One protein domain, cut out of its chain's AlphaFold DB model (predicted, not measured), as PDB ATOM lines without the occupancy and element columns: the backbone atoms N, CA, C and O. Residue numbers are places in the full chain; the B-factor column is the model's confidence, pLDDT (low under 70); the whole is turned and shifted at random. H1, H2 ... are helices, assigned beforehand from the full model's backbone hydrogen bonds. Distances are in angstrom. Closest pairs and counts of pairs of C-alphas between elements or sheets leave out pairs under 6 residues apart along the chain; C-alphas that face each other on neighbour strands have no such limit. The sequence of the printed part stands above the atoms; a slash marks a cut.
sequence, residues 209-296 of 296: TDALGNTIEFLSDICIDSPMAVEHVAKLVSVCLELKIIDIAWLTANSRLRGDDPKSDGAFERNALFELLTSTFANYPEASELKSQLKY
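What this domain is: This is residues 209 to 296 of the 296 residues of the protein "Hypothetical protein" of Pelagomonas calceolata (UniProt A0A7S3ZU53). Two longer helices, H3 and H6, cross near their middles, and the shorter helices H1, H5 and H4 lie on one side of this pair, the other side being bare: H5 packs on H6 and H1, H4 lies beside H7, H7 folds back along H6, and H2 packs on H3 and H6 near their starts, at residues 229 to 230 and 269 to 270. The 88 printed residues hold seven named helices, H1 to H7 in chain order, and no named strand: all helix. The whole is compact and rounded, radius of gyration of the C-alphas 12.0 A, spans 34 by 26 by 22 A.

How they stand to each other: H6, residues 267 to 280, is the hub, touching four helices. It touches H3, residues 229 to 242, at a steep tilt of 45 degrees, the same way; the closest C-alphas, of Ala 234 and Leu 273, are 5.6 A apart. H7, residues 287 to 294, forms a helical hairpin with H6, closest C-alphas Thr 278 and Ala 287, 5.8 A. H2, residues 219 to 225, touches H6 at residues 269 to 270 alone, about perpendicular at 81 degrees, closest C-alphas Ser 220 and Glu 269, 5.9 A. H5, residues 255 to 258, touches H6, closest C-alphas Arg 258 and Arg 270, 6.4 A. H1, residues 209 to 217, touches H5, closest C-alphas Glu 217 and Leu 257, 5.7 A. H4, residues 248 to 253, touches H7, closest C-alphas Ile 248 and Leu 290, 7.3 A. Every O i to N i+4 pair is within hydrogen-bond range in H1, H3, H4, H6 and H7; H2 has 1 of 3, with 4 of 4 O i to N i+3 pairs, and H5 is too short.

Where its parts are: H1 begins at C-alpha 209 (140.628, 68.115, 209.550). H3 is 19.7 A long and H6 20.0 A. H7 ends at C-alpha 294 (152.972, 80.029, 197.573).

The domain as a whole: The printed part has no cut and no long link. Residues 255 to 256, 258 to 262 and 283 to 296 have pLDDT under 70.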
ATOM      1  N   THR A 209     140.660  67.501 210.881       91.81
ATOM      2  CA  THR A 209     140.628  68.115 209.550       91.81
ATOM      3  C   THR A 209     139.388  68.969 209.324       91.81
ATOM      4  O   THR A 209     139.498  70.038 208.733       91.81
ATOM      5  N   ASP A 210     138.225  68.545 209.823       90.31
ATOM      6  CA  ASP A 210     136.975  69.297 209.656       90.31
ATOM      7  C   ASP A 210     137.032  70.642 210.389       90.31
ATOM      8  O   ASP A 210     136.782  71.694 209.804       90.31
ATOM      9  N   ALA A 211     137.378  70.610 211.679       92.38
ATOM     10  CA  ALA A 211     137.411  71.802 212.516       92.38
ATOM     11  C   ALA A 211     138.489  72.776 212.035       92.38
ATOM     12  O   ALA A 211     138.212  73.957 211.850       92.38
ATOM     13  N   LEU A 212     139.693  72.266 211.760       93.69
ATOM     14  CA  LEU A 212     140.805  73.080 211.290       93.69
ATOM     15  C   LEU A 212     140.545  73.659 209.894       93.69
ATOM     16  O   LEU A 212     140.841  74.825 209.651       93.69
ATOM     17  N   GLY A 213     139.961  72.863 208.994       92.12
ATOM     18  CA  GLY A 213     139.569  73.306 207.659       92.12
ATOM     19  C   GLY A 213     138.558  74.449 207.716       92.12
ATOM     20  O   GLY A 213     138.788  75.482 207.095       92.12
ATOM     21  N   ASN A 214     137.509  74.311 208.533       92.12
ATOM     22  CA  ASN A 214     136.521  75.372 208.739       92.12
ATOM     23  C   ASN A 214     137.166  76.642 209.319       92.12
ATOM     24  O   ASN A 214     136.881  77.743 208.861       92.12
ATOM     25  N   THR A 215     138.064  76.513 210.299       93.81
ATOM     26  CA  THR A 215     138.760  77.673 210.881       93.81
ATOM     27  C   THR A 215     139.614  78.420 209.862       93.81
ATOM     28  O   THR A 215     139.656  79.645 209.893       93.81
ATOM     29  N   ILE A 216     140.291  77.707 208.961       93.00
ATOM     30  CA  ILE A 216     141.100  78.326 207.904       93.00
ATOM     31  C   ILE A 216     140.201  78.928 206.808       93.00
ATOM     32  O   ILE A 216     140.499  80.011 206.309       93.00
ATOM     33  N   GLU A 217     139.103  78.259 206.440       90.75
ATOM     34  CA  GLU A 217     138.143  78.747 205.439       90.75
ATOM     35  C   GLU A 217     137.513  80.078 205.873       90.75
ATOM     36  O   GLU A 217     137.547  81.041 205.106       90.75
ATOM     37  N   PHE A 218     137.040  80.157 207.120       92.00
ATOM     38  CA  PHE A 218     136.385  81.337 207.700       92.00
ATOM     39  C   PHE A 218     137.346  82.259 208.467       92.00
ATOM     40  O   PHE A 218     136.921  83.047 209.311       92.00
ATOM     41  N   LEU A 219     138.654  82.175 208.201       92.75
ATOM     42  CA  LEU A 219     139.663  82.932 208.947       92.75
ATOM     43  C   LEU A 219     139.460  84.451 208.851       92.75
ATOM     44  O   LEU A 219     139.692  85.157 209.829       92.75
ATOM     45  N   SER A 220     138.991  84.949 207.705       92.50
ATOM     46  CA  SER A 220     138.676  86.370 207.511       92.50
ATOM     47  C   SER A 220     137.565  86.857 208.428       92.50
ATOM     48  O   SER A 220     137.699  87.918 209.035       92.50
ATOM     49  N   ASP A 221     136.502  86.066 208.582       93.81
ATOM     50  CA  ASP A 221     135.387  86.394 209.471       93.81
ATOM     51  C   ASP A 221     135.850  86.392 210.927       93.81
ATOM     52  O   ASP A 221     135.559  87.311 211.689       93.81
ATOM     53  N   ILE A 222     136.657  85.397 211.295       94.31
ATOM     54  CA  ILE A 222     137.250  85.289 212.628       94.31
ATOM     55  C   ILE A 222     138.145  86.503 212.938       94.31
ATOM     56  O   ILE A 222     138.146  87.004 214.065       94.31
ATOM     57  N   CYS A 223     138.895  87.007 211.953       94.75
ATOM     58  CA  CYS A 223     139.769  88.169 212.114       94.75
ATOM     59  C   CYS A 223     139.027  89.464 212.472       94.75
ATOM     60  O   CYS A 223     139.647  90.371 213.034       94.75
ATOM     61  N   ILE A 224     137.722  89.551 212.193       93.19
ATOM     62  CA  ILE A 224     136.888  90.699 212.578       93.19
ATOM     63  C   ILE A 224     136.825  90.819 214.106       93.19
ATOM     64  O   ILE A 224     136.990  91.916 214.643       93.19
ATOM     65  N   ASP A 225     136.635  89.694 214.798       93.44
ATOM     66  CA  ASP A 225     136.526  89.647 216.259       93.44
ATOM     67  C   ASP A 225     137.889  89.444 216.942       93.44
ATOM     68  O   ASP A 225     138.134  89.966 218.034       93.44
ATOM     69  N   SER A 226     138.804  88.721 216.290       91.81
ATOM     70  CA  SER A 226     140.143  88.406 216.795       91.81
ATOM     71  C   SER A 226     141.214  88.787 215.764       91.81
ATOM     72  O   SER A 226     141.623  87.955 214.953       91.81
ATOM     73  N   PRO A 227     141.748  90.024 215.801       92.12
ATOM     74  CA  PRO A 227     142.734  90.494 214.821       92.12
ATOM     75  C   PRO A 227     144.004  89.634 214.743       92.12
ATOM     76  O   PRO A 227     144.671  89.603 213.713       92.12
ATOM     77  N   MET A 228     144.330  88.914 215.822       94.00
ATOM     78  CA  MET A 228     145.489  88.021 215.897       94.00
ATOM     79  C   MET A 228     145.194  86.574 215.479       94.00
ATOM     80  O   MET A 228     146.055  85.703 215.625       94.00
ATOM     81  N   ALA A 229     143.997  86.285 214.961       94.88
ATOM     82  CA  ALA A 229     143.594  84.927 214.612       94.88
ATOM     83  C   ALA A 229     144.547  84.260 213.616       94.88
ATOM     84  O   ALA A 229     144.874  83.094 213.808       94.88
ATOM     85  N   VAL A 230     145.075  84.993 212.629       94.94
ATOM     86  CA  VAL A 230     146.060  84.455 211.672       94.94
ATOM     87  C   VAL A 230     147.272  83.863 212.397       94.94
ATOM     88  O   VAL A 230     147.652  82.725 212.131       94.94
ATOM     89  N   GLU A 231     147.847  84.584 213.363       94.56
ATOM     90  CA  GLU A 231     149.004  84.100 214.125       94.56
ATOM     91  C   GLU A 231     148.647  82.910 215.022       94.56
ATOM     92  O   GLU A 231     149.407  81.944 215.130       94.56
ATOM     93  N   HIS A 232     147.484  82.956 215.674       95.25
ATOM     94  CA  HIS A 232     147.034  81.886 216.562       95.25
ATOM     95  C   HIS A 232     146.737  80.592 215.799       95.25
ATOM     96  O   HIS A 232     147.164  79.515 216.223       95.25
ATOM     97  N   VAL A 233     146.066  80.699 214.652       95.31
ATOM     98  CA  VAL A 233     145.764  79.565 213.778       95.31
ATOM     99  C   VAL A 233     147.044  79.050 213.120       95.31
ATOM    100  O   VAL A 233     147.251  77.842 213.104       95.31
ATOM    101  N   ALA A 234     147.966  79.914 212.682       94.12
ATOM    102  CA  ALA A 234     149.268  79.479 212.167       94.12
ATOM    103  C   ALA A 234     150.072  78.687 213.214       94.12
ATOM    104  O   ALA A 234     150.676  77.660 212.893       94.12
ATOM    105  N   LYS A 235     150.033  79.103 214.487       93.69
ATOM    106  CA  LYS A 235     150.662  78.360 215.587       93.69
ATOM    107  C   LYS A 235     149.993  77.004 215.818       93.69
ATOM    108  O   LYS A 235     150.691  76.010 215.995       93.69
ATOM    109  N   LEU A 236     148.661  76.949 215.788       94.81
ATOM    110  CA  LEU A 236     147.906  75.698 215.889       94.81
ATOM    111  C   LEU A 236     148.252  74.731 214.746       94.81
ATOM    112  O   LEU A 236     148.602  73.582 215.004       94.81
ATOM    113  N   VAL A 237     148.204  75.203 213.498       93.38
ATOM    114  CA  VAL A 237     148.530  74.399 212.312       93.38
ATOM    115  C   VAL A 237     149.971  73.892 212.388       93.38
ATOM    116  O   VAL A 237     150.209  72.713 212.133       93.38
ATOM    117  N   SER A 238     150.916  74.737 212.813       91.19
ATOM    118  CA  SER A 238     152.312  74.331 213.030       91.19
ATOM    119  C   SER A 238     152.426  73.171 214.017       91.19
ATOM    120  O   SER A 238     153.065  72.171 213.708       91.19
ATOM    121  N   VAL A 239     151.743  73.248 215.164       91.62
ATOM    122  CA  VAL A 239     151.739  72.164 216.161       91.62
ATOM    123  C   VAL A 239     151.136  70.878 215.586       91.62
ATOM    124  O   VAL A 239     151.679  69.795 215.795       91.62
ATOM    125  N   CYS A 240     150.046  70.969 214.820       91.88
ATOM    126  CA  CYS A 240     149.440  69.796 214.184       91.88
ATOM    127  C   CYS A 240     150.358  69.140 213.135       91.88
ATOM    128  O   CYS A 240     150.370  67.910 213.036       91.88
ATOM    129  N   LEU A 241     151.132  69.936 212.390       89.56
ATOM    130  CA  LEU A 241     152.135  69.457 211.431       89.56
ATOM    131  C   LEU A 241     153.338  68.816 212.138       89.56
ATOM    132  O   LEU A 241     153.743  67.711 211.781       89.56
ATOM    133  N   GLU A 242     153.879  69.460 213.177       88.62
ATOM    134  CA  GLU A 242     154.996  68.931 213.977       88.62
ATOM    135  C   GLU A 242     154.650  67.584 214.623       88.62
ATOM    136  O   GLU A 242     155.463  66.657 214.641       88.62
ATOM    137  N   LEU A 243     153.414  67.455 215.111       88.94
ATOM    138  CA  LEU A 243     152.887  66.226 215.700       88.94
ATOM    139  C   LEU A 243     152.437  65.195 214.655       88.94
ATOM    140  O   LEU A 243     151.997  64.109 215.035       88.94
ATOM    141  N   LYS A 244     152.551  65.512 213.358       88.62
ATOM    142  CA  LYS A 244     152.149  64.659 212.228       88.62
ATOM    143  C   LYS A 244     150.694  64.187 212.314       88.62
ATOM    144  O   LYS A 244     150.367  63.082 211.887       88.62
ATOM    145  N   ILE A 245     149.826  65.020 212.888       89.56
ATOM    146  CA  ILE A 245     148.379  64.771 212.936       89.56
ATOM    147  C   ILE A 245     147.761  65.078 211.569       89.56
ATOM    148  O   ILE A 245     146.847  64.386 211.126       89.56
ATOM    149  N   ILE A 246     148.292  66.106 210.908       90.06
ATOM    150  CA  ILE A 246     147.998  66.493 209.529       90.06
ATOM    151  C   ILE A 246     149.311  66.560 208.746       90.06
ATOM    152  O   ILE A 246     150.386  66.681 209.338       90.06
ATOM    153  N   ASP A 247     149.224  66.508 207.422       86.88
ATOM    154  CA  ASP A 247     150.358  66.644 206.516       86.88
ATOM    155  C   ASP A 247     150.219  67.877 205.609       86.88
ATOM    156  O   ASP A 247     149.168  68.520 205.510       86.88
ATOM    157  N   ILE A 248     151.319  68.233 204.940       83.19
ATOM    158  CA  ILE A 248     151.326  69.343 203.976       83.19
ATOM    159  C   ILE A 248     150.439  69.023 202.779       83.19
ATOM    160  O   ILE A 248     149.799  69.925 202.236       83.19
ATOM    161  N   ALA A 249     150.356  67.749 202.391       84.25
ATOM    162  CA  ALA A 249     149.477  67.313 201.319       84.25
ATOM    163  C   ALA A 249     148.017  67.682 201.619       84.25
ATOM    164  O   ALA A 249     147.364  68.263 200.763       84.25
ATOM    165  N   TRP A 250     147.516  67.456 202.836       86.94
ATOM    166  CA  TRP A 250     146.175  67.877 203.242       86.94
ATOM    167  C   TRP A 250     146.001  69.397 203.181       86.94
ATOM    168  O   TRP A 250     145.019  69.883 202.616       86.94
ATOM    169  N   LEU A 251     146.974  70.151 203.707       83.44
ATOM    170  CA  LEU A 251     146.921  71.615 203.734       83.44
ATOM    171  C   LEU A 251     146.904  72.220 202.318       83.44
ATOM    172  O   LEU A 251     146.282  73.255 202.084       83.44
ATOM    173  N   THR A 252     147.574  71.567 201.366       78.25
ATOM    174  CA  THR A 252     147.748  72.054 199.989       78.25
ATOM    175  C   THR A 252     146.777  71.434 198.981       78.25
ATOM    176  O   THR A 252     146.519  72.023 197.932       78.25
ATOM    177  N   ALA A 253     146.177  70.282 199.280       78.81
ATOM    178  CA  ALA A 253     145.222  69.627 198.388       78.81
ATOM    179  C   ALA A 253     143.903  70.402 198.265       78.81
ATOM    180  O   ALA A 253     143.205  70.283 197.256       78.81
ATOM    181  N   ASN A 254     143.541  71.186 199.281       73.44
ATOM    182  CA  ASN A 254     142.268  71.888 199.318       73.44
ATOM    183  C   ASN A 254     142.437  73.349 198.875       73.44
ATOM    184  O   ASN A 254     142.878  74.205 199.641       73.44
ATOM    185  N   SER A 255     142.049  73.649 197.632       64.44
ATOM    186  CA  SER A 255     142.137  75.000 197.052       64.44
ATOM    187  C   SER A 255     141.366  76.058 197.848       64.44
ATOM    188  O   SER A 255     141.747  77.228 197.838       64.44
ATOM    189  N   ARG A 256     140.330  75.653 198.599       69.31
ATOM    190  CA  ARG A 256     139.593  76.542 199.516       69.31
ATOM    191  C   ARG A 256     140.464  77.064 200.655       69.31
ATOM    192  O   ARG A 256     140.260  78.179 201.113       69.31
ATOM    193  N   LEU A 257     141.448  76.275 201.084       72.94
ATOM    194  CA  LEU A 257     142.363  76.644 202.161       72.94
ATOM    195  C   LEU A 257     143.515  77.514 201.655       72.94
ATOM    196  O   LEU A 257     144.017  78.340 202.406       72.94
ATOM    197  N   ARG A 258     143.924  77.368 200.390       67.62
ATOM    198  CA  ARG A 258     145.117  78.038 199.848       67.62
ATOM    199  C   ARG A 258     144.930  79.514 199.511       67.62
ATOM    200  O   ARG A 258     145.912  80.238 199.481       67.62
ATOM    201  N   GLY A 259     143.699  79.966 199.260       63.91
ATOM    202  CA  GLY A 259     143.470  81.343 198.800       63.91
ATOM    203  C   GLY A 259     143.943  81.600 197.361       63.91
ATOM    204  O   GLY A 259     144.194  82.746 197.007       63.91
ATOM    205  N   ASP A 260     144.026  80.546 196.534       66.06
ATOM    206  CA  ASP A 260     144.544  80.582 195.152       66.06
ATOM    207  C   ASP A 260     143.827  81.598 194.243       66.06
ATOM    208  O   ASP A 260     144.402  82.084 193.269       66.06
ATOM    209  N   ASP A 261     142.566  81.924 194.537       68.44
ATOM    210  CA  ASP A 261     141.874  83.032 193.888       68.44
ATOM    211  C   ASP A 261     142.062  84.308 194.727       68.44
ATOM    212  O   ASP A 261     141.459  84.418 195.799       68.44
ATOM    213  N   PRO A 262     142.825  85.313 194.256       67.69
ATOM    214  CA  PRO A 262     143.019  86.569 194.981       67.69
ATOM    215  C   PRO A 262     141.725  87.380 195.133       67.69
ATOM    216  O   PRO A 262     141.695  88.355 195.880       67.69
ATOM    217  N   LYS A 263     140.660  87.011 194.412       70.81
ATOM    218  CA  LYS A 263     139.318  87.592 194.552       70.81
ATOM    219  C   LYS A 263     138.423  86.790 195.493       70.81
ATOM    220  O   LYS A 263     137.301  87.227 195.746       70.81
ATOM    221  N   SER A 264     138.881  85.633 195.975       78.25
ATOM    222  CA  SER A 264     138.142  84.867 196.974       78.25
ATOM    223  C   SER A 264     138.125  85.613 198.300       78.25
ATOM    224  O   SER A 264     139.116  86.214 198.717       78.25
ATOM    225  N   ASP A 265     136.974  85.566 198.959       75.12
ATOM    226  CA  ASP A 265     136.808  86.158 200.277       75.12
ATOM    227  C   ASP A 265     137.788  85.511 201.267       75.12
ATOM    228  O   ASP A 265     137.964  84.289 201.261       75.12
ATOM    229  N   GLY A 266     138.502  86.329 202.038       80.88
ATOM    230  CA  GLY A 266     139.550  85.895 202.967       80.88
ATOM    231  C   GLY A 266     140.869  85.394 202.363       80.88
ATOM    232  O   GLY A 266     141.662  84.755 203.060       80.88
ATOM    233  N   ALA A 267     141.140  85.651 201.076       84.00
ATOM    234  CA  ALA A 267     142.414  85.268 200.453       84.00
ATOM    235  C   ALA A 267     143.630  85.911 201.142       84.00
ATOM    236  O   ALA A 267     144.681  85.282 201.244       84.00
ATOM    237  N   PHE A 268     143.491  87.144 201.638       87.44
ATOM    238  CA  PHE A 268     144.575  87.864 202.305       87.44
ATOM    239  C   PHE A 268     145.015  87.166 203.600       87.44
ATOM    240  O   PHE A 268     146.199  86.883 203.774       87.44
ATOM    241  N   GLU A 269     144.069  86.834 204.479       91.12
ATOM    242  CA  GLU A 269     144.328  86.175 205.760       91.12
ATOM    243  C   GLU A 269     144.880  84.761 205.565       91.12
ATOM    244  O   GLU A 269     145.811  84.358 206.266       91.12
ATOM    245  N   ARG A 270     144.353  84.017 204.582       89.31
ATOM    246  CA  ARG A 270     144.881  82.691 204.236       89.31
ATOM    247  C   ARG A 270     146.308  82.792 203.696       89.31
ATOM    248  O   ARG A 270     147.179  82.090 204.198       89.31
ATOM    249  N   ASN A 271     146.598  83.713 202.779       87.81
ATOM    250  CA  ASN A 271     147.966  83.917 202.286       87.81
ATOM    251  C   ASN A 271     148.935  84.273 203.422       87.81
ATOM    252  O   ASN A 271     149.996  83.660 203.534       87.81
ATOM    253  N   ALA A 272     148.539  85.180 204.321       90.25
ATOM    254  CA  ALA A 272     149.332  85.533 205.496       90.25
ATOM    255  C   ALA A 272     149.589  84.321 206.415       90.25
ATOM    256  O   ALA A 272     150.705  84.134 206.902       90.25
ATOM    257  N   LEU A 273     148.592  83.448 206.609       91.94
ATOM    258  CA  LEU A 273     148.765  82.192 207.343       91.94
ATOM    259  C   LEU A 273     149.823  81.294 206.682       91.94
ATOM    260  O   LEU A 273     150.718  80.804 207.371       91.94
ATOM    261  N   PHE A 274     149.773  81.100 205.363       88.19
ATOM    262  CA  PHE A 274     150.758  80.272 204.656       88.19
ATOM    263  C   PHE A 274     152.167  80.887 204.669       88.19
ATOM    264  O   PHE A 274     153.153  80.149 204.778       88.19
ATOM    265  N   GLU A 275     152.292  82.215 204.612       88.00
ATOM    266  CA  GLU A 275     153.574  82.917 204.770       88.00
ATOM    267  C   GLU A 275     154.182  82.697 206.164       88.00
ATOM    268  O   GLU A 275     155.381  82.404 206.285       88.00
ATOM    269  N   LEU A 276     153.361  82.774 207.218       90.69
ATOM    270  CA  LEU A 276     153.792  82.479 208.585       90.69
ATOM    271  C   LEU A 276     154.251  81.026 208.719       90.69
ATOM    272  O   LEU A 276     155.362  80.791 209.191       90.69
ATOM    273  N   LEU A 277     153.461  80.064 208.235       88.69
ATOM    274  CA  LEU A 277     153.829  78.643 208.259       88.69
ATOM    275  C   LEU A 277     155.146  78.391 207.522       88.69
ATOM    276  O   LEU A 277     156.039  77.713 208.024       88.69
ATOM    277  N   THR A 278     155.311  78.995 206.352       85.25
ATOM    278  CA  THR A 278     156.540  78.891 205.564       85.25
ATOM    279  C   THR A 278     157.760  79.433 206.304       85.25
ATOM    280  O   THR A 278     158.861  78.887 206.183       85.25
ATOM    281  N   SER A 279     157.571  80.501 207.077       85.12
ATOM    282  CA  SER A 279     158.612  81.086 207.917       85.12
ATOM    283  C   SER A 279     158.942  80.180 209.106       85.12
ATOM    284  O   SER A 279     160.119  79.945 209.379       85.12
ATOM    285  N   THR A 280     157.930  79.607 209.764       84.25
ATOM    286  CA  THR A 280     158.095  78.659 210.880       84.25
ATOM    287  C   THR A 280     158.840  77.399 210.447       84.25
ATOM    288  O   THR A 280     159.773  76.965 211.123       84.25
ATOM    289  N   PHE A 281     158.496  76.851 209.282       80.75
ATOM    290  CA  PHE A 281     159.110  75.632 208.768       80.75
ATOM    291  C   PHE A 281     160.353  75.878 207.915       80.75
ATOM    292  O   PHE A 281     160.889  74.921 207.376       80.75
ATOM    293  N   ALA A 282     160.868  77.106 207.792       75.06
ATOM    294  CA  ALA A 282     161.903  77.458 206.810       75.06
ATOM    295  C   ALA A 282     163.165  76.565 206.813       75.06
ATOM    296  O   ALA A 282     163.832  76.475 205.782       75.06
ATOM    297  N   ASN A 283     163.470  75.919 207.944       68.75
ATOM    298  CA  ASN A 283     164.610  75.015 208.136       68.75
ATOM    299  C   ASN A 283     164.274  73.520 207.968       68.75
ATOM    300  O   ASN A 283     165.170  72.682 208.044       68.75
ATOM    301  N   TYR A 284     163.005  73.181 207.762       64.81
ATOM    302  CA  TYR A 284     162.515  71.821 207.577       64.81
ATOM    303  C   TYR A 284     162.458  71.472 206.078       64.81
ATOM    304  O   TYR A 284     162.115  72.338 205.265       64.81
ATOM    305  N   PRO A 285     162.772  70.222 205.683       65.31
ATOM    306  CA  PRO A 285     162.625  69.745 204.301       65.31
ATOM    307  C   PRO A 285     161.253  70.081 203.694       65.31
ATOM    308  O   PRO A 285     161.143  70.517 202.544       65.31
ATOM    309  N   GLU A 286     160.229  69.955 204.531       64.69
ATOM    310  CA  GLU A 286     158.820  70.251 204.314       64.69
ATOM    311  C   GLU A 286     158.534  71.690 203.835       64.69
ATOM    312  O   GLU A 286     157.590  71.928 203.079       64.69
ATOM    313  N   ALA A 287     159.366  72.679 204.182       61.03
ATOM    314  CA  ALA A 287     159.138  74.060 203.747       61.03
ATOM    315  C   ALA A 287     159.371  74.296 202.257       61.03
ATOM    316  O   ALA A 287     158.880  75.287 201.720       61.03
ATOM    317  N   SER A 288     160.116  73.426 201.574       62.72
ATOM    318  CA  SER A 288     160.277  73.528 200.121       62.72
ATOM    319  C   SER A 288     158.948  73.299 199.390       62.72
ATOM    320  O   SER A 288     158.647  74.013 198.430       62.72
ATOM    321  N   GLU A 289     158.119  72.393 199.910       66.94
ATOM    322  CA  GLU A 289     156.783  72.093 199.403       66.94
ATOM    323  C   GLU A 289     155.825  73.260 199.678       66.94
ATOM    324  O   GLU A 289     155.238  73.789 198.735       66.94
ATOM    325  N   LEU A 290     155.789  73.782 200.912       67.69
ATOM    326  CA  LEU A 290     155.002  74.980 201.259       67.69
ATOM    327  C   LEU A 290     155.389  76.210 200.410       67.69
ATOM    328  O   LEU A 290     154.521  76.878 199.845       67.69
ATOM    329  N   LYS A 291     156.693  76.472 200.231       66.38
ATOM    330  CA  LYS A 291     157.206  77.579 199.395       66.38
ATOM    331  C   LYS A 291     156.861  77.426 197.922       66.38
ATOM    332  O   LYS A 291     156.640  78.428 197.247       66.38
ATOM    333  N   SER A 292     156.876  76.201 197.398       64.38
ATOM    334  CA  SER A 292     156.540  75.950 195.993       64.38
ATOM    335  C   SER A 292     155.078  76.276 195.687       64.38
ATOM    336  O   SER A 292     154.784  76.745 194.593       64.38
ATOM    337  N   GLN A 293     154.191  76.103 196.671       62.28
ATOM    338  CA  GLN A 293     152.749  76.312 196.526       62.28
ATOM    339  C   GLN A 293     152.308  77.764 196.755       62.28
ATOM    340  O   GLN A 293     151.238  78.141 196.283       62.28
ATOM    341  N   LEU A 294     153.131  78.572 197.438       56.28
ATOM    342  CA  LEU A 294     152.972  80.029 197.573       56.28
ATOM    343  C   LEU A 294     153.437  80.815 196.336       56.28
ATOM    344  O   LEU A 294     153.135  81.998 196.214       56.28
ATOM    345  N   LYS A 295     154.208  80.197 195.431       52.84
ATOM    346  CA  LYS A 295     154.647  80.842 194.186       52.84
ATOM    347  C   LYS A 295     153.528  80.800 193.146       52.84
ATOM    348  O   LYS A 295     153.568  79.966 192.243       52.84
ATOM    349  N   TYR A 296     152.580  81.720 193.267       41.75
ATOM    350  CA  TYR A 296     151.677  82.122 192.189       41.75
ATOM    351  C   TYR A 296     151.697  83.641 192.037       41.75
ATOM    352  O   TYR A 296     151.585  84.341 193.066       41.75
TER     353      TYR A 296